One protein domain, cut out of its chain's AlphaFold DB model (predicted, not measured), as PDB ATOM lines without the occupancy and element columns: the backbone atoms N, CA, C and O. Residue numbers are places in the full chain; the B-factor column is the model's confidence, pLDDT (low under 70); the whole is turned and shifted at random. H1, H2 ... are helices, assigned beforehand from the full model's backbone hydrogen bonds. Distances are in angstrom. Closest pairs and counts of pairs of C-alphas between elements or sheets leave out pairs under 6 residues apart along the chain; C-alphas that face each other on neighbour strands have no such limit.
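Overview. This is residues 750 to 966 of the 1010 residues of an uncharacterized protein of Candida maltosa (strain Xu316) (UniProt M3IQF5). What shape do the helices make? A compact body of mostly crossed helices is built round the long helix H8, which runs through its middle, with H2, H3, H4, H7 and H9 packed on it, the short H1 on H3, H5 on H4, and H6 on H9. From this body residues 951 to 966 of the last helix, H10, stick out as an arm. What is it made of, and how large is it? The printed part has 217 residues with ten named helices, H1 to H10 in order along the chain, and no named strand; its class is all helix. It is compact, with a radius of gyration of the C-alphas of 16.7 A, and spans 52 by 40 by 39 A.

Arrangement. How do the first helices stand? H1, residues 751 to 757, touches H3, residues 787 to 804, with residues 800 to 804 of H3 alone; the closest C-alphas, of Ala 756 and Phe 804, are 5.3 A apart. H2, residues 761 to 780, forms a helical hairpin with H3 at a shallow tilt of 13 degrees, its closest C-alphas being those of Lys 775 and Val 794, 5.7 A apart. Which helix is the hub? H8, residues 903 to 924, is the hub and touches six others: H2, H3, H4, which is residues 819 to 839, H5, which is residues 847 to 857, H7, which is residues 880 to 893, and H9, which is residues 928 to 943. H2 and H8 stand at a steep tilt of 50 degrees, closest at the C-alphas of Ala 770 and Thr 916, 5.0 A apart. H7 and H8 form a helical hairpin, closest at the C-alphas of Leu 893 and Thr 909, 5.4 A apart. Where are the last two helices to place? H6, residues 870 to 876, touches residues 930 to 934 of H9 alone, about perpendicular at 79 degrees, with the C-alphas of Ile 873 and Ala 934 closest at 5.2 A. H10, residues 947 to 966, touches no helix. Are the helix backbones complete? Every O i to N i+4 pair is within hydrogen-bond range in H1, H2, H4, H6, H8 and H9; the counts are 13 of 14 in H3, 6 of 7 in H5, 9 of 10 in H7 and 14 of 16 in H10.

Along the chain. Where are the anchors? H1 begins at C-alpha 751, (153.472, 212.367, 265.626), H8 begins at C-alpha 903, (167.277, 224.241, 253.855), and H10 ends at C-alpha 966, (143.572, 206.352, 281.650). How long are the longer helices? From first to last C-alpha H8 measures 31.5 A, H4 29.8 A, H2 28.2 A, H10 26.1 A and H3 25.4 A.

Size, cuts and confidence. How far does it reach? The two C-alphas farthest apart, of Glu 858 and Asp 966, are 52.4 A apart. Is there a cut or a long link? The printed part has no cut; the links H3 to H4 and H5 to H6 are long, with 14 and 12 residues. Where is confidence low? The mean pLDDT of the printed part is 71.4, and 73 residues are under 70, among them residues 944 to 966.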
ATOM      1  N   THR A 750     153.586 207.483 265.564       62.03
ATOM      2  CA  THR A 750     154.386 208.664 265.249       62.03
ATOM      3  C   THR A 750     153.530 209.915 265.405       62.03
ATOM      4  O   THR A 750     152.308 209.867 265.290       62.03
ATOM      5  N   ILE A 751     154.173 211.072 265.589       64.69
ATOM      6  CA  ILE A 751     153.472 212.367 265.626       64.69
ATOM      7  C   ILE A 751     152.633 212.561 264.346       64.69
ATOM      8  O   ILE A 751     151.561 213.154 264.400       64.69
ATOM      9  N   VAL A 752     153.073 212.003 263.212       67.62
ATOM     10  CA  VAL A 752     152.342 212.041 261.937       67.62
ATOM     11  C   VAL A 752     151.072 211.184 261.968       67.62
ATOM     12  O   VAL A 752     150.019 211.665 261.561       67.62
ATOM     13  N   GLU A 753     151.150 209.954 262.481       67.50
ATOM     14  CA  GLU A 753     150.002 209.042 262.621       67.50
ATOM     15  C   GLU A 753     148.987 209.562 263.661       67.50
ATOM     16  O   GLU A 753     147.787 209.594 263.384       67.50
ATOM     17  N   ASP A 754     149.458 210.065 264.811       69.94
ATOM     18  CA  ASP A 754     148.611 210.683 265.842       69.94
ATOM     19  C   ASP A 754     147.911 211.945 265.326       69.94
ATOM     20  O   ASP A 754     146.698 212.095 265.492       69.94
ATOM     21  N   VAL A 755     148.642 212.851 264.664       74.38
ATOM     22  CA  VAL A 755     148.043 214.060 264.085       74.38
ATOM     23  C   VAL A 755     147.048 213.681 262.991       74.38
ATOM     24  O   VAL A 755     145.926 214.184 263.037       74.38
ATOM     25  N   ALA A 756     147.380 212.762 262.075       73.31
ATOM     26  CA  ALA A 756     146.463 212.292 261.033       73.31
ATOM     27  C   ALA A 756     145.162 211.705 261.618       73.31
ATOM     28  O   ALA A 756     144.080 211.998 261.109       73.31
ATOM     29  N   ALA A 757     145.232 210.976 262.739       72.06
ATOM     30  CA  ALA A 757     144.055 210.472 263.450       72.06
ATOM     31  C   ALA A 757     143.142 211.584 264.021       72.06
ATOM     32  O   ALA A 757     141.946 211.354 264.225       72.06
ATOM     33  N   THR A 758     143.650 212.807 264.228       77.31
ATOM     34  CA  THR A 758     142.826 213.976 264.607       77.31
ATOM     35  C   THR A 758     142.095 214.639 263.429       77.31
ATOM     36  O   THR A 758     141.333 215.589 263.642       77.31
ATOM     37  N   TYR A 759     142.322 214.196 262.188       77.75
ATOM     38  CA  TYR A 759     141.668 214.728 260.991       77.75
ATOM     39  C   TYR A 759     140.632 213.740 260.454       77.75
ATOM     40  O   TYR A 759     140.960 212.662 259.962       77.75
ATOM     41  N   ARG A 760     139.358 214.142 260.493       72.94
ATOM     42  CA  ARG A 760     138.252 213.406 259.871       72.94
ATOM     43  C   ARG A 760     137.850 214.039 258.540       72.94
ATOM     44  O   ARG A 760     137.903 215.260 258.384       72.94
ATOM     45  N   ASP A 761     137.453 213.181 257.608       73.69
ATOM     46  CA  ASP A 761     136.645 213.477 256.422       73.69
ATOM     47  C   ASP A 761     137.040 214.773 255.687       73.69
ATOM     48  O   ASP A 761     138.136 214.858 255.135       73.69
ATOM     49  N   SER A 762     136.184 215.801 255.687       76.12
ATOM     50  CA  SER A 762     136.431 217.057 254.963       76.12
ATOM     51  C   SER A 762     137.689 217.800 255.440       76.12
ATOM     52  O   SER A 762     138.483 218.247 254.611       76.12
ATOM     53  N   LYS A 763     137.954 217.863 256.757       81.31
ATOM     54  CA  LYS A 763     139.187 218.486 257.281       81.31
ATOM     55  C   LYS A 763     140.431 217.696 256.840       81.31
ATOM     56  O   LYS A 763     141.447 218.304 256.511       81.31
ATOM     57  N   ARG A 764     140.348 216.357 256.763       79.88
ATOM     58  CA  ARG A 764     141.422 215.491 256.227       79.88
ATOM     59  C   ARG A 764     141.653 215.730 254.731       79.88
ATOM     60  O   ARG A 764     142.802 215.802 254.310       79.88
ATOM     61  N   GLN A 765     140.589 215.927 253.951       80.44
ATOM     62  CA  GLN A 765     140.676 216.252 252.522       80.44
ATOM     63  C   GLN A 765     141.276 217.645 252.265       80.44
ATOM     64  O   GLN A 765     142.148 217.756 251.408       80.44
ATOM     65  N   LYS A 766     140.896 218.689 253.023       82.44
ATOM     66  CA  LYS A 766     141.538 220.022 252.925       82.44
ATOM     67  C   LYS A 766     143.049 219.936 253.199       82.44
ATOM     68  O   LYS A 766     143.844 220.458 252.422       82.44
ATOM     69  N   MET A 767     143.435 219.231 254.265       83.62
ATOM     70  CA  MET A 767     144.838 219.016 254.644       83.62
ATOM     71  C   MET A 767     145.617 218.238 253.573       83.62
ATOM     72  O   MET A 767     146.702 218.658 253.177       83.62
ATOM     73  N   LEU A 768     145.060 217.139 253.048       83.69
ATOM     74  CA  LEU A 768     145.730 216.361 252.003       83.69
ATOM     75  C   LEU A 768     145.850 217.146 250.690       83.69
ATOM     76  O   LEU A 768     146.916 217.113 250.080       83.69
ATOM     77  N   LYS A 769     144.820 217.918 250.310       84.00
ATOM     78  CA  LYS A 769     144.886 218.832 249.162       84.00
ATOM     79  C   LYS A 769     146.058 219.804 249.314       84.00
ATOM     80  O   LYS A 769     146.862 219.920 248.397       84.00
ATOM     81  N   ALA A 770     146.210 220.446 250.475       85.56
ATOM     82  CA  ALA A 770     147.331 221.352 250.737       85.56
ATOM     83  C   ALA A 770     148.698 220.646 250.633       85.56
ATOM     84  O   ALA A 770     149.606 221.157 249.976       85.56
ATOM     85  N   LEU A 771     148.848 219.444 251.202       86.19
ATOM     86  CA  LEU A 771     150.085 218.656 251.101       86.19
ATOM     87  C   LEU A 771     150.405 218.235 249.652       86.19
ATOM     88  O   LEU A 771     151.562 218.286 249.236       86.19
ATOM     89  N   GLN A 772     149.399 217.864 248.860       84.38
ATOM     90  CA  GLN A 772     149.566 217.493 247.450       84.38
ATOM     91  C   GLN A 772     149.905 218.701 246.568       84.38
ATOM     92  O   GLN A 772     150.860 218.618 245.797       84.38
ATOM     93  N   MET A 773     149.215 219.839 246.743       82.69
ATOM     94  CA  MET A 773     149.604 221.116 246.123       82.69
ATOM     95  C   MET A 773     151.069 221.434 246.452       82.69
ATOM     96  O   MET A 773     151.843 221.763 245.560       82.69
ATOM     97  N   SER A 774     151.480 221.261 247.714       85.25
ATOM     98  CA  SER A 774     152.871 221.480 248.135       85.25
ATOM     99  C   SER A 774     153.837 220.610 247.334       85.25
ATOM    100  O   SER A 774     154.763 221.132 246.720       85.25
ATOM    101  N   LYS A 775     153.598 219.292 247.298       85.50
ATOM    102  CA  LYS A 775     154.439 218.331 246.572       85.50
ATOM    103  C   LYS A 775     154.599 218.708 245.097       85.50
ATOM    104  O   LYS A 775     155.724 218.826 244.623       85.50
ATOM    105  N   ILE A 776     153.490 218.912 244.390       82.19
ATOM    106  CA  ILE A 776     153.484 219.156 242.940       82.19
ATOM    107  C   ILE A 776     154.141 220.503 242.616       82.19
ATOM    108  O   ILE A 776     154.858 220.627 241.626       82.19
ATOM    109  N   PHE A 777     153.956 221.500 243.483       82.19
ATOM    110  CA  PHE A 777     154.619 222.795 243.378       82.19
ATOM    111  C   PHE A 777     156.147 222.674 243.505       82.19
ATOM    112  O   PHE A 777     156.874 223.246 242.694       82.19
ATOM    113  N   ILE A 778     156.646 221.872 244.454       82.94
ATOM    114  CA  ILE A 778     158.086 221.580 244.593       82.94
ATOM    115  C   ILE A 778     158.615 220.813 243.368       82.94
ATOM    116  O   ILE A 778     159.698 221.118 242.878       82.94
ATOM    117  N   GLU A 779     157.855 219.842 242.850       80.88
ATOM    118  CA  GLU A 779     158.254 219.025 241.691       80.88
ATOM    119  C   GLU A 779     158.285 219.803 240.363       80.88
ATOM    120  O   GLU A 779     159.093 219.470 239.496       80.88
ATOM    121  N   LYS A 780     157.404 220.800 240.176       77.62
ATOM    122  CA  LYS A 780     157.162 221.441 238.865       77.62
ATOM    123  C   LYS A 780     157.435 222.949 238.793       77.62
ATOM    124  O   LYS A 780     157.590 223.459 237.686       77.62
ATOM    125  N   LYS A 781     157.415 223.682 239.915       71.75
ATOM    126  CA  LYS A 781     157.257 225.156 239.922       71.75
ATOM    127  C   LYS A 781     158.181 225.937 240.868       71.75
ATOM    128  O   LYS A 781     158.226 227.156 240.753       71.75
ATOM    129  N   LEU A 782     158.916 225.291 241.775       74.94
ATOM    130  CA  LEU A 782     159.788 225.971 242.745       74.94
ATOM    131  C   LEU A 782     161.146 226.379 242.119       74.94
ATOM    132  O   LEU A 782     161.952 225.492 241.816       74.94
ATOM    133  N   PRO A 783     161.451 227.683 241.937       67.81
ATOM    134  CA  PRO A 783     162.718 228.124 241.354       67.81
ATOM    135  C   PRO A 783     163.882 228.064 242.357       67.81
ATOM    136  O   PRO A 783     163.696 228.136 243.570       67.81
ATOM    137  N   GLY A 784     165.114 227.993 241.842       63.00
ATOM    138  CA  GLY A 784     166.332 228.279 242.614       63.00
ATOM    139  C   GLY A 784     166.829 227.214 243.597       63.00
ATOM    140  O   GLY A 784     167.822 227.458 244.287       63.00
ATOM    141  N   VAL A 785     166.178 226.052 243.666       65.56
ATOM    142  CA  VAL A 785     166.534 224.939 244.562       65.56
ATOM    143  C   VAL A 785     167.225 223.821 243.777       65.56
ATOM    144  O   VAL A 785     166.877 223.552 242.628       65.56
ATOM    145  N   GLU A 786     168.229 223.175 244.374       71.75
ATOM    146  CA  GLU A 786     168.966 222.098 243.707       71.75
ATOM    147  C   GLU A 786     168.098 220.836 243.584       71.75
ATOM    148  O   GLU A 786     167.267 220.548 244.448       71.75
ATOM    149  N   LYS A 787     168.285 220.051 242.516       71.81
ATOM    150  CA  LYS A 787     167.454 218.866 242.233       71.81
ATOM    151  C   LYS A 787     167.453 217.875 243.405       71.81
ATOM    152  O   LYS A 787     166.392 217.445 243.852       71.81
ATOM    153  N   ASP A 788     168.635 217.602 243.946       69.44
ATOM    154  CA  ASP A 788     168.868 216.730 245.095       69.44
ATOM    155  C   ASP A 788     168.267 217.287 246.396       69.44
ATOM    156  O   ASP A 788     168.082 216.546 247.360       69.44
ATOM    157  N   GLU A 789     168.011 218.591 246.482       72.50
ATOM    158  CA  GLU A 789     167.294 219.199 247.602       72.50
ATOM    159  C   GLU A 789     165.789 219.070 247.397       72.50
ATOM    160  O   GLU A 789     165.116 218.568 248.295       72.50
ATOM    161  N   ASN A 790     165.276 219.406 246.209       79.12
ATOM    162  CA  ASN A 790     163.874 219.200 245.845       79.12
ATOM    163  C   ASN A 790     163.436 217.746 246.072       79.12
ATOM    164  O   ASN A 790     162.386 217.526 246.665       79.12
ATOM    165  N   GLU A 791     164.255 216.751 245.725       79.06
ATOM    166  CA  GLU A 791     163.959 215.338 246.001       79.06
ATOM    167  C   GLU A 791     163.826 215.035 247.508       79.06
ATOM    168  O   GLU A 791     162.924 214.301 247.922       79.06
ATOM    169  N   LYS A 792     164.648 215.662 248.364       78.62
ATOM    170  CA  LYS A 792     164.534 215.546 249.832       78.62
ATOM    171  C   LYS A 792     163.256 216.220 250.349       78.62
ATOM    172  O   LYS A 792     162.555 215.627 251.166       78.62
ATOM    173  N   ILE A 793     162.920 217.414 249.850       79.94
ATOM    174  CA  ILE A 793     161.681 218.142 250.192       79.94
ATOM    175  C   ILE A 793     160.451 217.303 249.786       79.94
ATOM    176  O   ILE A 793     159.563 217.058 250.604       79.94
ATOM    177  N   VAL A 794     160.432 216.787 248.554       83.00
ATOM    178  CA  VAL A 794     159.378 215.911 248.016       83.00
ATOM    179  C   VAL A 794     159.255 214.616 248.814       83.00
ATOM    180  O   VAL A 794     158.134 214.167 249.060       83.00
ATOM    181  N   THR A 795     160.365 214.027 249.264       82.69
ATOM    182  CA  THR A 795     160.359 212.812 250.096       82.69
ATOM    183  C   THR A 795     159.751 213.077 251.478       82.69
ATOM    184  O   THR A 795     158.907 212.298 251.929       82.69
ATOM    185  N   LEU A 796     160.100 214.196 252.126       80.38
ATOM    186  CA  LEU A 796     159.516 214.605 253.412       80.38
ATOM    187  C   LEU A 796     157.996 214.806 253.295       80.38
ATOM    188  O   LEU A 796     157.229 214.199 254.044       80.38
ATOM    189  N   VAL A 797     157.549 215.586 252.306       83.19
ATOM    190  CA  VAL A 797     156.117 215.837 252.070       83.19
ATOM    191  C   VAL A 797     155.385 214.550 251.664       83.19
ATOM    192  O   VAL A 797     154.299 214.283 252.174       83.19
ATOM    193  N   SER A 798     155.987 213.693 250.828       83.75
ATOM    194  CA  SER A 798     155.398 212.398 250.437       83.75
ATOM    195  C   SER A 798     155.245 211.435 251.619       83.75
ATOM    196  O   SER A 798     154.253 210.712 251.681       83.75
ATOM    197  N   THR A 799     156.171 211.453 252.584       81.69
ATOM    198  CA  THR A 799     156.072 210.643 253.814       81.69
ATOM    199  C   THR A 799     154.875 211.079 254.668       81.69
ATOM    200  O   THR A 799     154.140 210.240 255.189       81.69
ATOM    201  N   ILE A 800     154.619 212.389 254.764       81.56
ATOM    202  CA  ILE A 800     153.444 212.919 255.474       81.56
ATOM    203  C   ILE A 800     152.154 212.599 254.704       81.56
ATOM    204  O   ILE A 800     151.184 212.157 255.315       81.56
ATOM    205  N   ILE A 801     152.145 212.736 253.372       83.94
ATOM    206  CA  ILE A 801     151.017 212.326 252.514       83.94
ATOM    207  C   ILE A 801     150.655 210.853 252.750       83.94
ATOM    208  O   ILE A 801     149.483 210.551 252.946       83.94
ATOM    209  N   GLN A 802     151.638 209.947 252.810       81.81
ATOM    210  CA  GLN A 802     151.403 208.519 253.071       81.81
ATOM    211  C   GLN A 802     150.829 208.243 254.470       81.81
ATOM    212  O   GLN A 802     150.014 207.341 254.621       81.81
ATOM    213  N   ALA A 803     151.193 209.017 255.494       77.50
ATOM    214  CA  ALA A 803     150.566 208.901 256.814       77.50
ATOM    215  C   ALA A 803     149.130 209.470 256.834       77.50
ATOM    216  O   ALA A 803     148.252 208.929 257.507       77.50
ATOM    217  N   PHE A 804     148.868 210.537 256.072       76.50
ATOM    218  CA  PHE A 804     147.531 211.122 255.932       76.50
ATOM    219  C   PHE A 804     146.604 210.334 254.997       76.50
ATOM    220  O   PHE A 804     145.385 210.441 255.145       76.50
ATOM    221  N   ASP A 805     147.126 209.513 254.087       77.19
ATOM    222  CA  ASP A 805     146.363 208.556 253.283       77.19
ATOM    223  C   ASP A 805     147.187 207.294 252.936       77.19
ATOM    224  O   ASP A 805     147.736 207.184 251.837       77.19
ATOM    225  N   PRO A 806     147.257 206.307 253.850       67.38
ATOM    226  CA  PRO A 806     148.075 205.104 253.667       67.38
ATOM    227  C   PRO A 806     147.503 204.089 252.664       67.38
ATOM    228  O   PRO A 806     148.075 203.011 252.512       67.38
ATOM    229  N   ILE A 807     146.370 204.388 252.013       60.03
ATOM    230  CA  ILE A 807     145.682 203.473 251.081       60.03
ATOM    231  C   ILE A 807     145.310 204.168 249.751       60.03
ATOM    232  O   ILE A 807     144.829 203.516 248.829       60.03
ATOM    233  N   GLY A 808     145.547 205.478 249.607       62.94
ATOM    234  CA  GLY A 808     145.220 206.228 248.386       62.94
ATOM    235  C   GLY A 808     143.715 206.423 248.151       62.94
ATOM    236  O   GLY A 808     143.282 206.551 247.007       62.94
ATOM    237  N   PHE A 809     142.895 206.399 249.210       54.53
ATOM    238  CA  PHE A 809     141.436 206.540 249.110       54.53
ATOM    239  C   PHE A 809     140.941 207.993 249.090       54.53
ATOM    240  O   PHE A 809     139.777 208.247 248.764       54.53
ATOM    241  N   ALA A 810     141.766 208.958 249.484       55.22
ATOM    242  CA  ALA A 810     141.351 210.343 249.597       55.22
ATOM    243  C   ALA A 810     141.238 210.990 248.209       55.22
ATOM    244  O   ALA A 810     142.200 211.132 247.465       55.22
ATOM    245  N   LYS A 811     140.017 211.423 247.881       52.56
ATOM    246  CA  LYS A 811     139.588 211.845 246.537       52.56
ATOM    247  C   LYS A 811     140.235 213.139 246.005       52.56
ATOM    248  O   LYS A 811     139.835 213.617 244.947       52.56
ATOM    249  N   SER A 812     141.202 213.725 246.711       53.94
ATOM    250  CA  SER A 812     142.065 214.754 246.138       53.94
ATOM    251  C   SER A 812     143.145 214.065 245.303       53.94
ATOM    252  O   SER A 812     144.183 213.646 245.805       53.94
ATOM    253  N   VAL A 813     142.881 213.933 244.007       53.78
ATOM    254  CA  VAL A 813     143.923 213.711 243.001       53.78
ATOM    255  C   VAL A 813     144.097 215.047 242.296       53.78
ATOM    256  O   VAL A 813     143.250 215.464 241.510       53.78
ATOM    257  N   ILE A 814     145.147 215.763 242.683       61.44
ATOM    258  CA  ILE A 814     145.651 216.910 241.935       61.44
ATOM    259  C   ILE A 814     146.766 216.334 241.070       61.44
ATOM    260  O   ILE A 814     147.773 215.887 241.612       61.44
ATOM    261  N   ASP A 815     146.580 216.300 239.756       57.38
ATOM    262  CA  ASP A 815     147.645 215.897 238.829       57.38
ATOM    263  C   ASP A 815     148.505 217.107 238.426       57.38
ATOM    264  O   ASP A 815     149.732 217.012 238.334       57.38
ATOM    265  N   ASP A 816     147.873 218.276 238.278       60.62
ATOM    266  CA  ASP A 816     148.483 219.551 237.900       60.62
ATOM    267  C   ASP A 816     147.914 220.719 238.721       60.62
ATOM    268  O   ASP A 816     146.771 220.686 239.177       60.62
ATOM    269  N   ILE A 817     148.736 221.755 238.895       72.06
ATOM    270  CA  ILE A 817     148.391 223.046 239.509       72.06
ATOM    271  C   ILE A 817     148.275 224.058 238.368       72.06
ATOM    272  O   ILE A 817     149.153 224.072 237.504       72.06
ATOM    273  N   LYS A 818     147.235 224.904 238.350       77.75
ATOM    274  CA  LYS A 818     147.121 225.947 237.312       77.75
ATOM    275  C   LYS A 818     148.197 227.014 237.483       77.75
ATOM    276  O   LYS A 818     148.639 227.269 238.602       77.75
ATOM    277  N   ASP A 819     148.563 227.698 236.405       70.06
ATOM    278  CA  ASP A 819     149.575 228.755 236.473       70.06
ATOM    279  C   ASP A 819     149.184 229.854 237.483       70.06
ATOM    280  O   ASP A 819     149.963 230.103 238.403       70.06
ATOM    281  N   ASP A 820     147.934 230.344 237.456       70.31
ATOM    282  CA  ASP A 820     147.381 231.320 238.423       70.31
ATOM    283  C   ASP A 820     147.474 230.866 239.897       70.31
ATOM    284  O   ASP A 820     147.668 231.664 240.822       70.31
ATOM    285  N   GLU A 821     147.295 229.562 240.134       79.00
ATOM    286  CA  GLU A 821     147.395 228.939 241.457       79.00
ATOM    287  C   GLU A 821     148.865 228.846 241.886       79.00
ATOM    288  O   GLU A 821     149.183 229.087 243.051       79.00
ATOM    289  N   SER A 822     149.772 228.548 240.949       77.94
ATOM    290  CA  SER A 822     151.212 228.505 241.205       77.94
ATOM    291  C   SER A 822     151.798 229.896 241.456       77.94
ATOM    292  O   SER A 822     152.535 230.058 242.424       77.94
ATOM    293  N   ASP A 823     151.395 230.917 240.698       78.50
ATOM    294  CA  ASP A 823     151.805 232.311 240.908       78.50
ATOM    295  C   ASP A 823     151.305 232.832 242.256       78.50
ATOM    296  O   ASP A 823     152.049 233.451 243.021       78.50
ATOM    297  N   SER A 824     150.070 232.486 242.623       78.44
ATOM    298  CA  SER A 824     149.547 232.790 243.953       78.44
ATOM    299  C   SER A 824     150.345 232.102 245.069       78.44
ATOM    300  O   SER A 824     150.662 232.738 246.073       78.44
ATOM    301  N   ILE A 825     150.716 230.826 244.909       82.69
ATOM    302  CA  ILE A 825     151.542 230.107 245.895       82.69
ATOM    303  C   ILE A 825     152.974 230.672 245.945       82.69
ATOM    304  O   ILE A 825     153.537 230.750 247.034       82.69
ATOM    305  N   LEU A 826     153.542 231.146 244.827       83.06
ATOM    306  CA  LEU A 826     154.829 231.856 244.786       83.06
ATOM    307  C   LEU A 826     154.792 233.170 245.594       83.06
ATOM    308  O   LEU A 826     155.732 233.450 246.340       83.06
ATOM    309  N   ILE A 827     153.701 233.942 245.504       82.44
ATOM    310  CA  ILE A 827     153.499 235.173 246.294       82.44
ATOM    311  C   ILE A 827     153.381 234.848 247.792       82.44
ATOM    312  O   ILE A 827     154.071 235.457 248.613       82.44
ATOM    313  N   TYR A 828     152.564 233.849 248.157       84.06
ATOM    314  CA  TYR A 828     152.459 233.372 249.544       84.06
ATOM    315  C   TYR A 828     153.826 232.910 250.076       84.06
ATOM    316  O   TYR A 828     154.192 233.250 251.201       84.06
ATOM    317  N   LEU A 829     154.599 232.179 249.265       84.44
ATOM    318  CA  LEU A 829     155.913 231.663 249.637       84.44
ATOM    319  C   LEU A 829     156.917 232.786 249.899       84.44
ATOM    320  O   LEU A 829     157.624 232.729 250.903       84.44
ATOM    321  N   ASN A 830     156.969 233.810 249.043       83.56
ATOM    322  CA  ASN A 830     157.880 234.940 249.225       83.56
ATOM    323  C   ASN A 830     157.631 235.644 250.566       83.56
ATOM    324  O   ASN A 830     158.568 235.898 251.322       83.56
ATOM    325  N   GLU A 831     156.369 235.898 250.912       81.94
ATOM    326  CA  GLU A 831     156.030 236.614 252.144       81.94
ATOM    327  C   GLU A 831     156.052 235.731 253.405       81.94
ATOM    328  O   GLU A 831     156.414 236.201 254.484       81.94
ATOM    329  N   ILE A 832     155.811 234.421 253.287       82.75
ATOM    330  CA  ILE A 832     156.049 233.471 254.385       82.75
ATOM    331  C   ILE A 832     157.555 233.307 254.648       82.75
ATOM    332  O   ILE A 832     157.968 233.349 255.807       82.75
ATOM    333  N   LEU A 833     158.402 233.215 253.614       81.81
ATOM    334  CA  LEU A 833     159.864 233.245 253.771       81.81
ATOM    335  C   LEU A 833     160.336 234.588 254.346       81.81
ATOM    336  O   LEU A 833     161.140 234.607 255.274       81.81
ATOM    337  N   THR A 834     159.773 235.704 253.883       80.56
ATOM    338  CA  THR A 834     160.021 237.043 254.436       80.56
ATOM    339  C   THR A 834     159.655 237.124 255.918       80.56
ATOM    340  O   THR A 834     160.399 237.708 256.706       80.56
ATOM    341  N   CYS A 835     158.540 236.515 256.331       76.12
ATOM    342  CA  CYS A 835     158.158 236.410 257.734       76.12
ATOM    343  C   CYS A 835     159.156 235.554 258.525       76.12
ATOM    344  O   CYS A 835     159.598 235.982 259.590       76.12
ATOM    345  N   ILE A 836     159.563 234.390 258.003       76.44
ATOM    346  CA  ILE A 836     160.582 233.527 258.627       76.44
ATOM    347  C   ILE A 836     161.887 234.304 258.828       76.44
ATOM    348  O   ILE A 836     162.404 234.316 259.943       76.44
ATOM    349  N   LEU A 837     162.386 235.006 257.808       75.06
ATOM    350  CA  LEU A 837     163.624 235.789 257.884       75.06
ATOM    351  C   LEU A 837     163.518 236.991 258.842       75.06
ATOM    352  O   LEU A 837     164.454 237.258 259.590       75.06
ATOM    353  N   LYS A 838     162.379 237.701 258.869       74.00
ATOM    354  CA  LYS A 838     162.165 238.872 259.747       74.00
ATOM    355  C   LYS A 838     161.855 238.514 261.209       74.00
ATOM    356  O   LYS A 838     162.046 239.363 262.078       74.00
ATOM    357  N   LYS A 839     161.310 237.321 261.487       66.69
ATOM    358  CA  LYS A 839     160.812 236.921 262.824       66.69
ATOM    359  C   LYS A 839     161.612 235.804 263.490       66.69
ATOM    360  O   LYS A 839     161.546 235.675 264.711       66.69
ATOM    361  N   SER A 840     162.392 235.026 262.740       57.75
ATOM    362  CA  SER A 840     163.386 234.135 263.344       57.75
ATOM    363  C   SER A 840     164.493 234.983 263.971       57.75
ATOM    364  O   SER A 840     165.069 235.822 263.279       57.75
ATOM    365  N   PRO A 841     164.848 234.789 265.253       54.53
ATOM    366  CA  PRO A 841     165.997 235.482 265.815       54.53
ATOM    367  C   PRO A 841     167.270 235.027 265.087       54.53
ATOM    368  O   PRO A 841     167.492 233.830 264.888       54.53
ATOM    369  N   THR A 842     168.134 235.981 264.734       46.16
ATOM    370  CA  THR A 842     169.383 235.777 263.969       46.16
ATOM    371  C   THR A 842     170.437 234.919 264.685       46.16
ATOM    372  O   THR A 842     171.482 234.607 264.126       46.16
ATOM    373  N   THR A 843     170.165 234.520 265.929       47.88
ATOM    374  CA  THR A 843     170.936 233.543 266.708       47.88
ATOM    375  C   THR A 843     170.503 232.094 266.479       47.88
ATOM    376  O   THR A 843     171.226 231.189 266.887       47.88
ATOM    377  N   LYS A 844     169.328 231.869 265.874       52.09
ATOM    378  CA  LYS A 844     168.762 230.542 265.614       52.09
ATOM    379  C   LYS A 844     168.838 230.152 264.134       52.09
ATOM    380  O   LYS A 844     169.269 229.047 263.841       52.09
ATOM    381  N   LEU A 845     168.471 231.032 263.197       59.91
ATOM    382  CA  LEU A 845     168.633 230.739 261.765       59.91
ATOM    383  C   LEU A 845     170.103 230.966 261.364       59.91
ATOM    384  O   LEU A 845     170.595 232.091 261.415       59.91
ATOM    385  N   GLY A 846     170.827 229.903 261.002       56.12
ATOM    386  CA  GLY A 846     172.260 229.995 260.696       56.12
ATOM    387  C   GLY A 846     172.568 230.893 259.488       56.12
ATOM    388  O   GLY A 846     171.916 230.791 258.455       56.12
ATOM    389  N   LEU A 847     173.612 231.726 259.568       61.06
ATOM    390  CA  LEU A 847     173.936 232.740 258.541       61.06
ATOM    391  C   LEU A 847     174.212 232.196 257.121       61.06
ATOM    392  O   LEU A 847     174.149 232.960 256.161       61.06
ATOM    393  N   GLY A 848     174.539 230.907 256.970       63.41
ATOM    394  CA  GLY A 848     174.599 230.241 255.657       63.41
ATOM    395  C   GLY A 848     173.202 229.922 255.120       63.41
ATOM    396  O   GLY A 848     172.834 230.376 254.041       63.41
ATOM    397  N   LEU A 849     172.395 229.250 255.947       70.00
ATOM    398  CA  LEU A 849     170.992 228.915 255.689       70.00
ATOM    399  C   LEU A 849     170.153 230.161 255.356       70.00
ATOM    400  O   LEU A 849     169.358 230.132 254.423       70.00
ATOM    401  N   GLN A 850     170.375 231.276 256.063       70.62
ATOM    402  CA  GLN A 850     169.759 232.568 255.749       70.62
ATOM    403  C   GLN A 850     170.057 233.001 254.304       70.62
ATOM    404  O   GLN A 850     169.123 233.258 253.553       70.62
ATOM    405  N   LYS A 851     171.329 233.011 253.886       69.56
ATOM    406  CA  LYS A 851     171.730 233.415 252.525       69.56
ATOM    407  C   LYS A 851     171.224 232.465 251.443       69.56
ATOM    408  O   LYS A 851     170.924 232.887 250.332       69.56
ATOM    409  N   GLU A 852     171.126 231.176 251.753       70.25
ATOM    410  CA  GLU A 852     170.551 230.176 250.853       70.25
ATOM    411  C   GLU A 852     169.040 230.367 250.663       70.25
ATOM    412  O   GLU A 852     168.538 230.145 249.561       70.25
ATOM    413  N   ILE A 853     168.325 230.809 251.704       74.44
ATOM    414  CA  ILE A 853     166.903 231.171 251.634       74.44
ATOM    415  C   ILE A 853     166.722 232.516 250.915       74.44
ATOM    416  O   ILE A 853     165.864 232.612 250.043       74.44
ATOM    417  N   GLU A 854     167.553 233.521 251.204       75.56
ATOM    418  CA  GLU A 854     167.570 234.815 250.501       75.56
ATOM    419  C   GLU A 854     167.807 234.621 248.991       75.56
ATOM    420  O   GLU A 854     167.071 235.179 248.182       75.56
ATOM    421  N   LYS A 855     168.729 233.732 248.590       75.88
ATOM    422  CA  LYS A 855     168.962 233.375 247.177       75.88
ATOM    423  C   LYS A 855     167.745 232.720 246.504       75.88
ATOM    424  O   LYS A 855     167.544 232.905 245.304       75.88
ATOM    425  N   VAL A 856     166.938 231.943 247.233       72.88
ATOM    426  CA  VAL A 856     165.651 231.434 246.713       72.88
ATOM    427  C   VAL A 856     164.642 232.582 246.625       72.88
ATOM    428  O   VAL A 856     163.975 232.725 245.606       72.88
ATOM    429  N   GLN A 857     164.584 233.450 247.637       76.00
ATOM    430  CA  GLN A 857     163.682 234.598 247.684       76.00
ATOM    431  C   GLN A 857     163.924 235.610 246.549       76.00
ATOM    432  O   GLN A 857     162.972 236.166 246.003       76.00
ATOM    433  N   GLU A 858     165.176 235.836 246.147       72.12
ATOM    434  CA  GLU A 858     165.521 236.696 245.006       72.12
ATOM    435  C   GLU A 858     164.946 236.204 243.667       72.12
ATOM    436  O   GLU A 858     164.780 237.009 242.755       72.12
ATOM    437  N   GLN A 859     164.598 234.916 243.571       67.81
ATOM    438  CA  GLN A 859     163.990 234.286 242.394       67.81
ATOM    439  C   GLN A 859     162.455 234.172 242.491       67.81
ATOM    440  O   GLN A 859     161.831 233.598 241.600       67.81
ATOM    441  N   LEU A 860     161.835 234.706 243.552       75.88
ATOM    442  CA  LEU A 860     160.379 234.734 243.728       75.88
ATOM    443  C   LEU A 860     159.781 236.092 243.308       75.88
ATOM    444  O   LEU A 860     160.421 237.132 243.500       75.88
ATOM    445  N   PRO A 861     158.537 236.122 242.786       67.69
ATOM    446  CA  PRO A 861     157.846 237.365 242.460       67.69
ATOM    447  C   PRO A 861     157.672 238.223 243.716       67.69
ATOM    448  O   PRO A 861     157.127 237.776 244.727       67.69
ATOM    449  N   LYS A 862     158.160 239.465 243.663       62.06
ATOM    450  CA  LYS A 862     158.020 240.457 244.736       62.06
ATOM    451  C   LYS A 862     156.729 241.239 244.508       62.06
ATOM    452  O   LYS A 862     156.558 241.850 243.457       62.06
ATOM    453  N   THR A 863     155.836 241.219 245.490       58.50
ATOM    454  CA  THR A 863     154.524 241.874 245.426       58.50
ATOM    455  C   THR A 863     154.285 242.578 246.752       58.50
ATOM    456  O   THR A 863     154.416 241.955 247.802       58.50
ATOM    457  N   GLU A 864     153.968 243.872 246.732       52.34
ATOM    458  CA  GLU A 864     153.672 244.602 247.967       52.34
ATOM    459  C   GLU A 864     152.287 244.195 248.489       52.34
ATOM    460  O   GLU A 864     151.273 244.552 247.888       52.34
ATOM    461  N   ILE A 865     152.230 243.459 249.607       59.25
ATOM    462  CA  ILE A 865     150.950 243.165 250.266       59.25
ATOM    463  C   ILE A 865     150.288 244.487 250.677       59.25
ATOM    464  O   ILE A 865     150.889 245.309 251.379       59.25
ATOM    465  N   THR A 866     149.022 244.679 250.313       53.00
ATOM    466  CA  THR A 866     148.264 245.847 250.763       53.00
ATOM    467  C   THR A 866     148.032 245.791 252.277       53.00
ATOM    468  O   THR A 866     147.850 244.726 252.876       53.00
ATOM    469  N   LYS A 867     148.030 246.959 252.937       53.09
ATOM    470  CA  LYS A 867     147.780 247.077 254.385       53.09
ATOM    471  C   LYS A 867     146.309 246.785 254.709       53.09
ATOM    472  O   LYS A 867     145.509 247.694 254.918       53.09
ATOM    473  N   THR A 868     145.972 245.501 254.743       59.12
ATOM    474  CA  THR A 868     144.654 244.968 255.094       59.12
ATOM    475  C   THR A 868     144.313 245.206 256.569       59.12
ATOM    476  O   THR A 868     145.185 245.394 257.423       59.12
ATOM    477  N   ALA A 869     143.014 245.251 256.879       63.22
ATOM    478  CA  ALA A 869     142.537 245.647 258.198       63.22
ATOM    479  C   ALA A 869     142.981 244.658 259.291       63.22
ATOM    480  O   ALA A 869     142.744 243.451 259.216       63.22
ATOM    481  N   VAL A 870     143.588 245.188 260.358       64.50
ATOM    482  CA  VAL A 870     144.159 244.397 261.466       64.50
ATOM    483  C   VAL A 870     143.131 243.464 262.119       64.50
ATOM    484  O   VAL A 870     143.517 242.383 262.570       64.50
ATOM    485  N   ALA A 871     141.852 243.859 262.124       62.34
ATOM    486  CA  ALA A 871     140.727 243.091 262.652       62.34
ATOM    487  C   ALA A 871     140.422 241.822 261.837       62.34
ATOM    488  O   ALA A 871     140.295 240.748 262.423       62.34
ATOM    489  N   ASP A 872     140.377 241.909 260.504       71.69
ATOM    490  CA  ASP A 872     140.129 240.743 259.644       71.69
ATOM    491  C   ASP A 872     141.304 239.762 259.698       71.69
ATOM    492  O   ASP A 872     141.105 238.550 259.781       71.69
ATOM    493  N   ILE A 873     142.534 240.286 259.754       74.31
ATOM    494  CA  ILE A 873     143.736 239.468 259.957       74.31
ATOM    495  C   ILE A 873     143.680 238.758 261.322       74.31
ATOM    496  O   ILE A 873     144.022 237.581 261.398       74.31
ATOM    497  N   ASN A 874     143.231 239.427 262.396       74.94
ATOM    498  CA  ASN A 874     143.050 238.779 263.703       74.94
ATOM    499  C   ASN A 874     142.037 237.636 263.609       74.94
ATOM    500  O   ASN A 874     142.395 236.505 263.935       74.94
ATOM    501  N   LYS A 875     140.839 237.917 263.079       78.88
ATOM    502  CA  LYS A 875     139.740 236.956 262.917       78.88
ATOM    503  C   LYS A 875     140.164 235.707 262.134       78.88
ATOM    504  O   LYS A 875     139.877 234.597 262.566       78.88
ATOM    505  N   ILE A 876     140.883 235.871 261.021       80.06
ATOM    506  CA  ILE A 876     141.399 234.741 260.230       80.06
ATOM    507  C   ILE A 876     142.571 234.039 260.951       80.06
ATOM    508  O   ILE A 876     142.684 232.819 260.893       80.06
ATOM    509  N   SER A 877     143.402 234.760 261.716       77.31
ATOM    510  CA  SER A 877     144.483 234.173 262.542       77.31
ATOM    511  C   SER A 877     144.010 233.461 263.824       77.31
ATOM    512  O   SER A 877     144.841 233.051 264.646       77.31
ATOM    513  N   GLU A 878     142.692 233.366 264.013       82.06
ATOM    514  CA  GLU A 878     141.996 232.715 265.130       82.06
ATOM    515  C   GLU A 878     140.992 231.647 264.651       82.06
ATOM    516  O   GLU A 878     140.474 230.887 265.467       82.06
ATOM    517  N   ASP A 879     140.765 231.526 263.337       81.56
ATOM    518  CA  ASP A 879     139.910 230.503 262.729       81.56
ATOM    519  C   ASP A 879     140.547 229.107 262.848       81.56
ATOM    520  O   ASP A 879     141.655 228.872 262.361       81.56
ATOM    521  N   GLU A 880     139.840 228.150 263.458       81.81
ATOM    522  CA  GLU A 880     140.301 226.765 263.612       81.81
ATOM    523  C   GLU A 880     140.643 226.108 262.260       81.81
ATOM    524  O   GLU A 880     141.565 225.291 262.194       81.81
ATOM    525  N   GLU A 881     139.954 226.479 261.173       83.12
ATOM    526  CA  GLU A 881     140.186 225.919 259.837       83.12
ATOM    527  C   GLU A 881     141.489 226.394 259.177       83.12
ATOM    528  O   GLU A 881     141.962 225.726 258.256       83.12
ATOM    529  N   LEU A 882     142.109 227.477 259.663       84.94
ATOM    530  CA  LEU A 882     143.467 227.882 259.275       84.94
ATOM    531  C   LEU A 882     144.485 227.544 260.369       84.94
ATOM    532  O   LEU A 882     145.516 226.927 260.101       84.94
ATOM    533  N   VAL A 883     144.182 227.906 261.619       83.75
ATOM    534  CA  VAL A 883     145.083 227.760 262.767       83.75
ATOM    535  C   VAL A 883     145.451 226.301 263.005       83.75
ATOM    536  O   VAL A 883     146.634 226.026 263.221       83.75
ATOM    537  N   LYS A 884     144.497 225.357 262.947       83.38
ATOM    538  CA  LYS A 884     144.810 223.940 263.184       83.38
ATOM    539  C   LYS A 884     145.683 223.367 262.054       83.38
ATOM    540  O   LYS A 884     146.773 222.903 262.387       83.38
ATOM    541  N   PRO A 885     145.320 223.447 260.752       83.12
ATOM    542  CA  PRO A 885     146.202 223.004 259.670       83.12
ATOM    543  C   PRO A 885     147.577 223.671 259.679       83.12
ATOM    544  O   PRO A 885     148.567 222.953 259.666       83.12
ATOM    545  N   SER A 886     147.685 225.000 259.786       84.38
ATOM    546  CA  SER A 886     148.999 225.664 259.803       84.38
ATOM    547  C   SER A 886     149.859 225.253 261.006       84.38
ATOM    548  O   SER A 886     151.058 225.037 260.846       84.38
ATOM    549  N   THR A 887     149.264 225.083 262.192       84.06
ATOM    550  CA  THR A 887     149.982 224.613 263.392       84.06
ATOM    551  C   THR A 887     150.437 223.165 263.254       84.06
ATOM    552  O   THR A 887     151.580 222.846 263.569       84.06
ATOM    553  N   ASP A 888     149.569 222.273 262.780       82.44
ATOM    554  CA  ASP A 888     149.907 220.860 262.649       82.44
ATOM    555  C   ASP A 888     150.884 220.629 261.468       82.44
ATOM    556  O   ASP A 888     151.846 219.887 261.637       82.44
ATOM    557  N   VAL A 889     150.763 221.342 260.335       84.12
ATOM    558  CA  VAL A 889     151.781 221.381 259.254       84.12
ATOM    559  C   VAL A 889     153.144 221.806 259.800       84.12
ATOM    560  O   VAL A 889     154.139 221.121 259.560       84.12
ATOM    561  N   PHE A 890     153.198 222.903 260.563       81.31
ATOM    562  CA  PHE A 890     154.431 223.386 261.184       81.31
ATOM    563  C   PHE A 890     155.031 222.343 262.137       81.31
ATOM    564  O   PHE A 890     156.218 222.037 262.057       81.31
ATOM    565  N   ASN A 891     154.217 221.725 262.994       81.88
ATOM    566  CA  ASN A 891     154.689 220.711 263.938       81.88
ATOM    567  C   ASN A 891     155.186 219.422 263.257       81.88
ATOM    568  O   ASN A 891     156.050 218.746 263.809       81.88
ATOM    569  N   LEU A 892     154.662 219.086 262.073       80.06
ATOM    570  CA  LEU A 892     155.060 217.905 261.301       80.06
ATOM    571  C   LEU A 892     156.297 218.133 260.419       80.06
ATOM    572  O   LEU A 892     157.097 217.213 260.265       80.06
ATOM    573  N   LEU A 893     156.447 219.326 259.831       75.25
ATOM    574  CA  LEU A 893     157.548 219.654 258.912       75.25
ATOM    575  C   LEU A 893     158.705 220.427 259.551       75.25
ATOM    576  O   LEU A 893     159.783 220.438 258.972       75.25
ATOM    577  N   ALA A 894     158.519 221.039 260.721       72.19
ATOM    578  CA  ALA A 894     159.555 221.795 261.431       72.19
ATOM    579  C   ALA A 894     159.671 221.410 262.917       72.19
ATOM    580  O   ALA A 894     160.776 221.308 263.454       72.19
ATOM    581  N   GLY A 895     158.532 221.202 263.585       64.31
ATOM    582  CA  GLY A 895     158.472 221.049 265.040       64.31
ATOM    583  C   GLY A 895     159.003 222.285 265.776       64.31
ATOM    584  O   GLY A 895     159.174 223.362 265.202       64.31
ATOM    585  N   SER A 896     159.364 222.120 267.047       51.69
ATOM    586  CA  SER A 896     160.103 223.130 267.822       51.69
ATOM    587  C   SER A 896     161.551 223.353 267.335       51.69
ATOM    588  O   SER A 896     162.244 224.228 267.854       51.69
ATOM    589  N   ALA A 897     161.992 222.611 266.310       53.78
ATOM    590  CA  ALA A 897     163.349 222.593 265.769       53.78
ATOM    591  C   ALA A 897     163.469 223.166 264.338       53.78
ATOM    592  O   ALA A 897     164.463 222.893 263.666       53.78
ATOM    593  N   LEU A 898     162.526 224.019 263.895       52.31
ATOM    594  CA  LEU A 898     162.559 224.782 262.621       52.31
ATOM    595  C   LEU A 898     163.951 225.333 262.248       52.31
ATOM    596  O   LEU A 898     164.260 225.522 261.075       52.31
ATOM    597  N   LEU A 899     164.753 225.657 263.261       49.66
ATOM    598  CA  LEU A 899     165.942 226.490 263.162       49.66
ATOM    599  C   LEU A 899     167.260 225.708 263.322       49.66
ATOM    600  O   LEU A 899     168.310 226.246 262.993       49.66
ATOM    601  N   ASP A 900     167.212 224.442 263.753       51.53
ATOM    602  CA  ASP A 900     168.392 223.560 263.843       51.53
ATOM    603  C   ASP A 900     168.600 222.709 262.571       51.53
ATOM    604  O   ASP A 900     169.545 221.920 262.497       51.53
ATOM    605  N   ILE A 901     167.702 222.808 261.578       62.66
ATOM    606  CA  ILE A 901     167.585 221.823 260.490       62.66
ATOM    607  C   ILE A 901     167.669 222.480 259.097       62.66
ATOM    608  O   ILE A 901     167.491 223.681 258.918       62.66
ATOM    609  N   SER A 902     168.049 221.668 258.110       73.31
ATOM    610  CA  SER A 902     168.525 222.063 256.785       73.31
ATOM    611  C   SER A 902     167.505 222.800 255.907       73.31
ATOM    612  O   SER A 902     166.291 222.690 256.077       73.31
ATOM    613  N   LYS A 903     168.024 223.496 254.884       77.25
ATOM    614  CA  LYS A 903     167.277 224.241 253.855       77.25
ATOM    615  C   LYS A 903     166.051 223.493 253.296       77.25
ATOM    616  O   LYS A 903     164.983 224.107 253.277       77.25
ATOM    617  N   PRO A 904     166.109 222.184 252.951       77.88
ATOM    618  CA  PRO A 904     164.918 221.407 252.607       77.88
ATOM    619  C   PRO A 904     163.762 221.478 253.617       77.88
ATOM    620  O   PRO A 904     162.607 221.533 253.212       77.88
ATOM    621  N   MET A 905     164.038 221.492 254.921       78.12
ATOM    622  CA  MET A 905     163.008 221.455 255.963       78.12
ATOM    623  C   MET A 905     162.319 222.819 256.138       78.12
ATOM    624  O   MET A 905     161.092 222.888 256.253       78.12
ATOM    625  N   VAL A 906     163.082 223.914 256.045       78.88
ATOM    626  CA  VAL A 906     162.527 225.280 256.033       78.88
ATOM    627  C   VAL A 906     161.704 225.523 254.764       78.88
ATOM    628  O   VAL A 906     160.583 226.022 254.854       78.88
ATOM    629  N   LEU A 907     162.204 225.111 253.592       80.12
ATOM    630  CA  LEU A 907     161.480 225.234 252.322       80.12
ATOM    631  C   LEU A 907     160.213 224.364 252.287       80.12
ATOM    632  O   LEU A 907     159.160 224.863 251.894       80.12
ATOM    633  N   ALA A 908     160.272 223.111 252.757       82.75
ATOM    634  CA  ALA A 908     159.093 222.249 252.884       82.75
ATOM    635  C   ALA A 908     158.014 222.913 253.749       82.75
ATOM    636  O   ALA A 908     156.853 222.979 253.349       82.75
ATOM    637  N   THR A 909     158.408 223.448 254.909       83.00
ATOM    638  CA  THR A 909     157.496 224.128 255.839       83.00
ATOM    639  C   THR A 909     156.891 225.384 255.212       83.00
ATOM    640  O   THR A 909     155.677 225.574 255.276       83.00
ATOM    641  N   ALA A 910     157.700 226.225 254.561       84.69
ATOM    642  CA  ALA A 910     157.231 227.460 253.938       84.69
ATOM    643  C   ALA A 910     156.264 227.197 252.768       84.69
ATOM    644  O   ALA A 910     155.198 227.814 252.705       84.69
ATOM    645  N   VAL A 911     156.571 226.235 251.888       86.19
ATOM    646  CA  VAL A 911     155.667 225.827 250.797       86.19
ATOM    647  C   VAL A 911     154.381 225.209 251.352       86.19
ATOM    648  O   VAL A 911     153.295 225.563 250.897       86.19
ATOM    649  N   ALA A 912     154.463 224.349 252.371       86.81
ATOM    650  CA  ALA A 912     153.278 223.719 252.952       86.81
ATOM    651  C   ALA A 912     152.358 224.710 253.677       86.81
ATOM    652  O   ALA A 912     151.134 224.609 253.567       86.81
ATOM    653  N   LEU A 913     152.915 225.718 254.355       87.38
ATOM    654  CA  LEU A 913     152.140 226.833 254.904       87.38
ATOM    655  C   LEU A 913     151.510 227.691 253.793       87.38
ATOM    656  O   LEU A 913     150.349 228.078 253.920       87.38
ATOM    657  N   SER A 914     152.223 227.915 252.684       87.06
ATOM    658  CA  SER A 914     151.714 228.642 251.508       87.06
ATOM    659  C   SER A 914     150.515 227.928 250.877       87.06
ATOM    660  O   SER A 914     149.449 228.519 250.718       87.06
ATOM    661  N   ALA A 915     150.646 226.626 250.604       87.62
ATOM    662  CA  ALA A 915     149.573 225.797 250.060       87.62
ATOM    663  C   ALA A 915     148.385 225.649 251.031       87.62
ATOM    664  O   ALA A 915     147.234 225.631 250.597       87.62
ATOM    665  N   THR A 916     148.639 225.600 252.342       86.38
ATOM    666  CA  THR A 916     147.583 225.593 253.372       86.38
ATOM    667  C   THR A 916     146.796 226.903 253.366       86.38
ATOM    668  O   THR A 916     145.564 226.881 253.349       86.38
ATOM    669  N   GLY A 917     147.489 228.046 253.304       85.56
ATOM    670  CA  GLY A 917     146.858 229.357 253.155       85.56
ATOM    671  C   GLY A 917     146.070 229.490 251.847       85.56
ATOM    672  O   GLY A 917     144.975 230.051 251.851       85.56
ATOM    673  N   TRP A 918     146.573 228.930 250.743       87.44
ATOM    674  CA  TRP A 918     145.858 228.906 249.465       87.44
ATOM    675  C   TRP A 918     144.563 228.083 249.526       87.44
ATOM    676  O   TRP A 918     143.503 228.588 249.163       87.44
ATOM    677  N   VAL A 919     144.606 226.855 250.055       85.62
ATOM    678  CA  VAL A 919     143.410 226.001 250.202       85.62
ATOM    679  C   VAL A 919     142.399 226.610 251.185       85.62
ATOM    680  O   VAL A 919     141.189 226.519 250.967       85.62
ATOM    681  N   TYR A 920     142.856 227.301 252.237       86.44
ATOM    682  CA  TYR A 920     141.964 228.070 253.107       86.44
ATOM    683  C   TYR A 920     141.278 229.217 252.346       86.44
ATOM    684  O   TYR A 920     140.049 229.316 252.389       86.44
ATOM    685  N   LYS A 921     142.045 230.035 251.606       87.12
ATOM    686  CA  LYS A 921     141.535 231.131 250.761       87.12
ATOM    687  C   LYS A 921     140.482 230.623 249.772       87.12
ATOM    688  O   LYS A 921     139.374 231.148 249.741       87.12
ATOM    689  N   GLU A 922     140.805 229.570 249.025       85.44
ATOM    690  CA  GLU A 922     139.907 228.902 248.075       85.44
ATOM    691  C   GLU A 922     138.608 228.428 248.750       85.44
ATOM    692  O   GLU A 922     137.522 228.641 248.221       85.44
ATOM    693  N   SER A 923     138.701 227.833 249.945       82.31
ATOM    694  CA  SER A 923     137.534 227.286 250.652       82.31
ATOM    695  C   SER A 923     136.683 228.311 251.417       82.31
ATOM    696  O   SER A 923     135.611 227.948 251.896       82.31
ATOM    697  N   THR A 924     137.138 229.564 251.542       81.00
ATOM    698  CA  THR A 924     136.445 230.633 252.294       81.00
ATOM    699  C   THR A 924     136.117 231.879 251.469       81.00
ATOM    700  O   THR A 924     135.324 232.704 251.915       81.00
ATOM    701  N   GLY A 925     136.722 232.053 250.289       78.69
ATOM    702  CA  GLY A 925     136.615 233.283 249.495       78.69
ATOM    703  C   GLY A 925     137.372 234.482 250.088       78.69
ATOM    704  O   GLY A 925     137.158 235.614 249.658       78.69
ATOM    705  N   SER A 926     138.238 234.258 251.082       81.75
ATOM    706  CA  SER A 926     138.982 235.316 251.780       81.75
ATOM    707  C   SER A 926     139.974 236.055 250.866       81.75
ATOM    708  O   SER A 926     140.499 235.493 249.904       81.75
ATOM    709  N   ASN A 927     140.294 237.312 251.193       83.44
ATOM    710  CA  ASN A 927     141.335 238.073 250.489       83.44
ATOM    711  C   ASN A 927     142.728 237.434 250.710       83.44
ATOM    712  O   ASN A 927     143.089 237.162 251.858       83.44
ATOM    713  N   SER A 928     143.505 237.246 249.628       80.00
ATOM    714  CA  SER A 928     144.902 236.765 249.657       80.00
ATOM    715  C   SER A 928     145.712 237.455 250.754       80.00
ATOM    716  O   SER A 928     146.250 236.792 251.636       80.00
ATOM    717  N   ASP A 929     145.742 238.786 250.731       81.00
ATOM    718  CA  ASP A 929     146.580 239.619 251.596       81.00
ATOM    719  C   ASP A 929     146.267 239.401 253.080       81.00
ATOM    720  O   ASP A 929     147.167 239.325 253.919       81.00
ATOM    721  N   THR A 930     144.983 239.247 253.413       82.56
ATOM    722  CA  THR A 930     144.533 238.985 254.783       82.56
ATOM    723  C   THR A 930     144.937 237.581 255.237       82.56
ATOM    724  O   THR A 930     145.366 237.412 256.379       82.56
ATOM    725  N   VAL A 931     144.850 236.577 254.354       83.88
ATOM    726  CA  VAL A 931     145.230 235.188 254.665       83.88
ATOM    727  C   VAL A 931     146.748 235.036 254.794       83.88
ATOM    728  O   VAL A 931     147.194 234.400 255.748       83.88
ATOM    729  N   ILE A 932     147.550 235.657 253.919       84.19
ATOM    730  CA  ILE A 932     149.020 235.682 254.040       84.19
ATOM    731  C   ILE A 932     149.410 236.280 255.397       84.19
ATOM    732  O   ILE A 932     150.105 235.639 256.185       84.19
ATOM    733  N   ASN A 933     148.887 237.467 255.729       83.12
ATOM    734  CA  ASN A 933     149.152 238.106 257.017       83.12
ATOM    735  C   ASN A 933     148.685 237.259 258.218       83.12
ATOM    736  O   ASN A 933     149.339 237.268 259.263       83.12
ATOM    737  N   ALA A 934     147.584 236.512 258.094       83.31
ATOM    738  CA  ALA A 934     147.102 235.622 259.147       83.31
ATOM    739  C   ALA A 934     148.019 234.403 259.344       83.31
ATOM    740  O   ALA A 934     148.371 234.101 260.485       83.31
ATOM    741  N   VAL A 935     148.478 233.757 258.262       84.88
ATOM    742  CA  VAL A 935     149.482 232.676 258.323       84.88
ATOM    743  C   VAL A 935     150.785 233.188 258.935       84.88
ATOM    744  O   VAL A 935     151.325 232.543 259.830       84.88
ATOM    745  N   CYS A 936     151.246 234.381 258.553       83.19
ATOM    746  CA  CYS A 936     152.426 235.013 259.147       83.19
ATOM    747  C   CYS A 936     152.249 235.305 260.652       83.19
ATOM    748  O   CYS A 936     153.170 235.052 261.428       83.19
ATOM    749  N   ARG A 937     151.060 235.735 261.115       81.25
ATOM    750  CA  ARG A 937     150.766 235.868 262.560       81.25
ATOM    751  C   ARG A 937     150.710 234.523 263.286       81.25
ATOM    752  O   ARG A 937     151.160 234.446 264.426       81.25
ATOM    753  N   ILE A 938     150.172 233.472 262.667       83.12
ATOM    754  CA  ILE A 938     150.177 232.112 263.235       83.12
ATOM    755  C   ILE A 938     151.621 231.613 263.367       83.12
ATOM    756  O   ILE A 938     152.010 231.135 264.428       83.12
ATOM    757  N   LEU A 939     152.439 231.804 262.333       83.19
ATOM    758  CA  LEU A 939     153.851 231.443 262.321       83.19
ATOM    759  C   LEU A 939     154.656 232.218 263.374       83.19
ATOM    760  O   LEU A 939     155.434 231.618 264.108       83.19
ATOM    761  N   GLU A 940     154.414 233.522 263.536       80.94
ATOM    762  CA  GLU A 940     155.005 234.315 264.620       80.94
ATOM    763  C   GLU A 940     154.578 233.799 266.009       80.94
ATOM    764  O   GLU A 940     155.432 233.616 266.878       80.94
ATOM    765  N   LYS A 941     153.291 233.467 266.210       80.88
ATOM    766  CA  LYS A 941     152.765 232.824 267.438       80.88
ATOM    767  C   LYS A 941     153.359 231.424 267.706       80.88
ATOM    768  O   LYS A 941     153.212 230.929 268.824       80.88
ATOM    769  N   LEU A 942     153.982 230.772 266.717       78.19
ATOM    770  CA  LEU A 942     154.636 229.458 266.847       78.19
ATOM    771  C   LEU A 942     156.151 229.594 267.070       78.19
ATOM    772  O   LEU A 942     156.682 228.989 267.993       78.19
ATOM    773  N   VAL A 943     156.835 230.442 266.295       73.56
ATOM    774  CA  VAL A 943     158.289 230.686 266.396       73.56
ATOM    775  C   VAL A 943     158.674 231.437 267.679       73.56
ATOM    776  O   VAL A 943     159.772 231.238 268.202       73.56
ATOM    777  N   SER A 944     157.778 232.277 268.213       67.50
ATOM    778  CA  SER A 944     157.997 233.004 269.476       67.50
ATOM    779  C   SER A 944     157.773 232.167 270.740       67.50
ATOM    780  O   SER A 944     158.242 232.565 271.806       67.50
ATOM    781  N   LYS A 945     157.106 231.007 270.652       60.06
ATOM    782  CA  LYS A 945     156.897 230.132 271.813       60.06
ATOM    783  C   LYS A 945     158.189 229.408 272.176       60.06
ATOM    784  O   LYS A 945     158.712 228.593 271.420       60.06
ATOM    785  N   THR A 946     158.713 229.730 273.353       42.09
ATOM    786  CA  THR A 946     159.876 229.068 273.945       42.09
ATOM    787  C   THR A 946     159.516 227.663 274.449       42.09
ATOM    788  O   THR A 946     158.349 227.398 274.755       42.09
ATOM    789  N   PRO A 947     160.496 226.742 274.561       42.91
ATOM    790  CA  PRO A 947     160.244 225.357 274.982       42.91
ATOM    791  C   PRO A 947     159.626 225.230 276.385       42.91
ATOM    792  O   PRO A 947     158.997 224.219 276.688       42.91
ATOM    793  N   ASP A 948     159.729 226.258 277.229       35.19
ATOM    794  CA  ASP A 948     159.072 226.282 278.539       35.19
ATOM    795  C   ASP A 948     157.539 226.244 278.440       35.19
ATOM    796  O   ASP A 948     156.892 225.744 279.357       35.19
ATOM    797  N   ASP A 949     156.946 226.686 277.323       41.72
ATOM    798  CA  ASP A 949     155.491 226.692 277.105       41.72
ATOM    799  C   ASP A 949     154.996 225.483 276.275       41.72
ATOM    800  O   ASP A 949     153.801 225.162 276.273       41.72
ATOM    801  N   GLU A 950     155.911 224.694 275.682       40.75
ATOM    802  CA  GLU A 950     155.587 223.306 275.304       40.75
ATOM    803  C   GLU A 950     155.149 222.515 276.542       40.75
ATOM    804  O   GLU A 950     154.274 221.658 276.432       40.75
ATOM    805  N   SER A 951     155.658 222.847 277.736       43.09
ATOM    806  CA  SER A 951     155.114 222.359 279.010       43.09
ATOM    807  C   SER A 951     153.595 222.525 279.070       43.09
ATOM    808  O   SER A 951     152.904 221.564 279.364       43.09
ATOM    809  N   SER A 952     153.048 223.701 278.757       39.88
ATOM    810  CA  SER A 952     151.609 223.955 278.869       39.88
ATOM    811  C   SER A 952     150.816 223.223 277.784       39.88
ATOM    812  O   SER A 952     149.872 222.488 278.079       39.88
ATOM    813  N   LEU A 953     151.214 223.369 276.515       41.81
ATOM    814  CA  LEU A 953     150.395 222.911 275.387       41.81
ATOM    815  C   LEU A 953     150.655 221.447 275.003       41.81
ATOM    816  O   LEU A 953     149.707 220.738 274.660       41.81
ATOM    817  N   THR A 954     151.892 220.951 275.141       43.75
ATOM    818  CA  THR A 954     152.160 219.510 275.017       43.75
ATOM    819  C   THR A 954     151.729 218.760 276.264       43.75
ATOM    820  O   THR A 954     151.134 217.710 276.080       43.75
ATOM    821  N   LYS A 955     151.868 219.268 277.506       42.88
ATOM    822  CA  LYS A 955     151.218 218.578 278.643       42.88
ATOM    823  C   LYS A 955     149.704 218.708 278.598       42.88
ATOM    824  O   LYS A 955     149.080 217.791 279.087       42.88
ATOM    825  N   LYS A 956     149.079 219.709 277.961       45.16
ATOM    826  CA  LYS A 956     147.639 219.610 277.646       45.16
ATOM    827  C   LYS A 956     147.359 218.511 276.628       45.16
ATOM    828  O   LYS A 956     146.726 217.540 277.006       45.16
ATOM    829  N   ARG A 957     147.907 218.557 275.403       45.38
ATOM    830  CA  ARG A 957     147.672 217.488 274.402       45.38
ATOM    831  C   ARG A 957     148.027 216.088 274.942       45.38
ATOM    832  O   ARG A 957     147.283 215.151 274.690       45.38
ATOM    833  N   ILE A 958     149.105 215.938 275.714       43.25
ATOM    834  CA  ILE A 958     149.550 214.671 276.319       43.25
ATOM    835  C   ILE A 958     148.735 214.318 277.568       43.25
ATOM    836  O   ILE A 958     148.420 213.148 277.715       43.25
ATOM    837  N   SER A 959     148.343 215.249 278.444       39.84
ATOM    838  CA  SER A 959     147.409 214.938 279.540       39.84
ATOM    839  C   SER A 959     146.018 214.630 279.019       39.84
ATOM    840  O   SER A 959     145.383 213.778 279.607       39.84
ATOM    841  N   ASP A 960     145.561 215.218 277.915       43.12
ATOM    842  CA  ASP A 960     144.286 214.880 277.276       43.12
ATOM    843  C   ASP A 960     144.369 213.502 276.592       43.12
ATOM    844  O   ASP A 960     143.434 212.708 276.684       43.12
ATOM    845  N   LEU A 961     145.510 213.158 275.976       43.41
ATOM    846  CA  LEU A 961     145.761 211.830 275.394       43.41
ATOM    847  C   LEU A 961     145.955 210.746 276.470       43.41
ATOM    848  O   LEU A 961     145.459 209.630 276.317       43.41
ATOM    849  N   ILE A 962     146.630 211.080 277.576       43.69
ATOM    850  CA  ILE A 962     146.755 210.239 278.771       43.69
ATOM    851  C   ILE A 962     145.395 210.114 279.447       43.69
ATOM    852  O   ILE A 962     145.007 209.003 279.750       43.69
ATOM    853  N   LEU A 963     144.605 211.177 279.600       38.94
ATOM    854  CA  LEU A 963     143.264 211.117 280.187       38.94
ATOM    855  C   LEU A 963     142.322 210.284 279.301       38.94
ATOM    856  O   LEU A 963     141.579 209.458 279.815       38.94
ATOM    857  N   ALA A 964     142.430 210.375 277.970       43.81
ATOM    858  CA  ALA A 964     141.733 209.497 277.024       43.81
ATOM    859  C   ALA A 964     142.266 208.042 276.981       43.81
ATOM    860  O   ALA A 964     141.619 207.170 276.382       43.81
ATOM    861  N   GLY A 965     143.421 207.767 277.598       36.53
ATOM    862  CA  GLY A 965     144.005 206.435 277.804       36.53
ATOM    863  C   GLY A 965     143.725 205.847 279.196       36.53
ATOM    864  O   GLY A 965     143.406 204.664 279.308       36.53
ATOM    865  N   ASP A 966     143.750 206.679 280.233       30.25
ATOM    866  CA  ASP A 966     143.572 206.352 281.650       30.25
ATOM    867  C   ASP A 966     142.092 206.360 282.061       30.25
ATOM    868  O   ASP A 966     141.707 205.575 282.923       30.25
TER     869      ASP A 966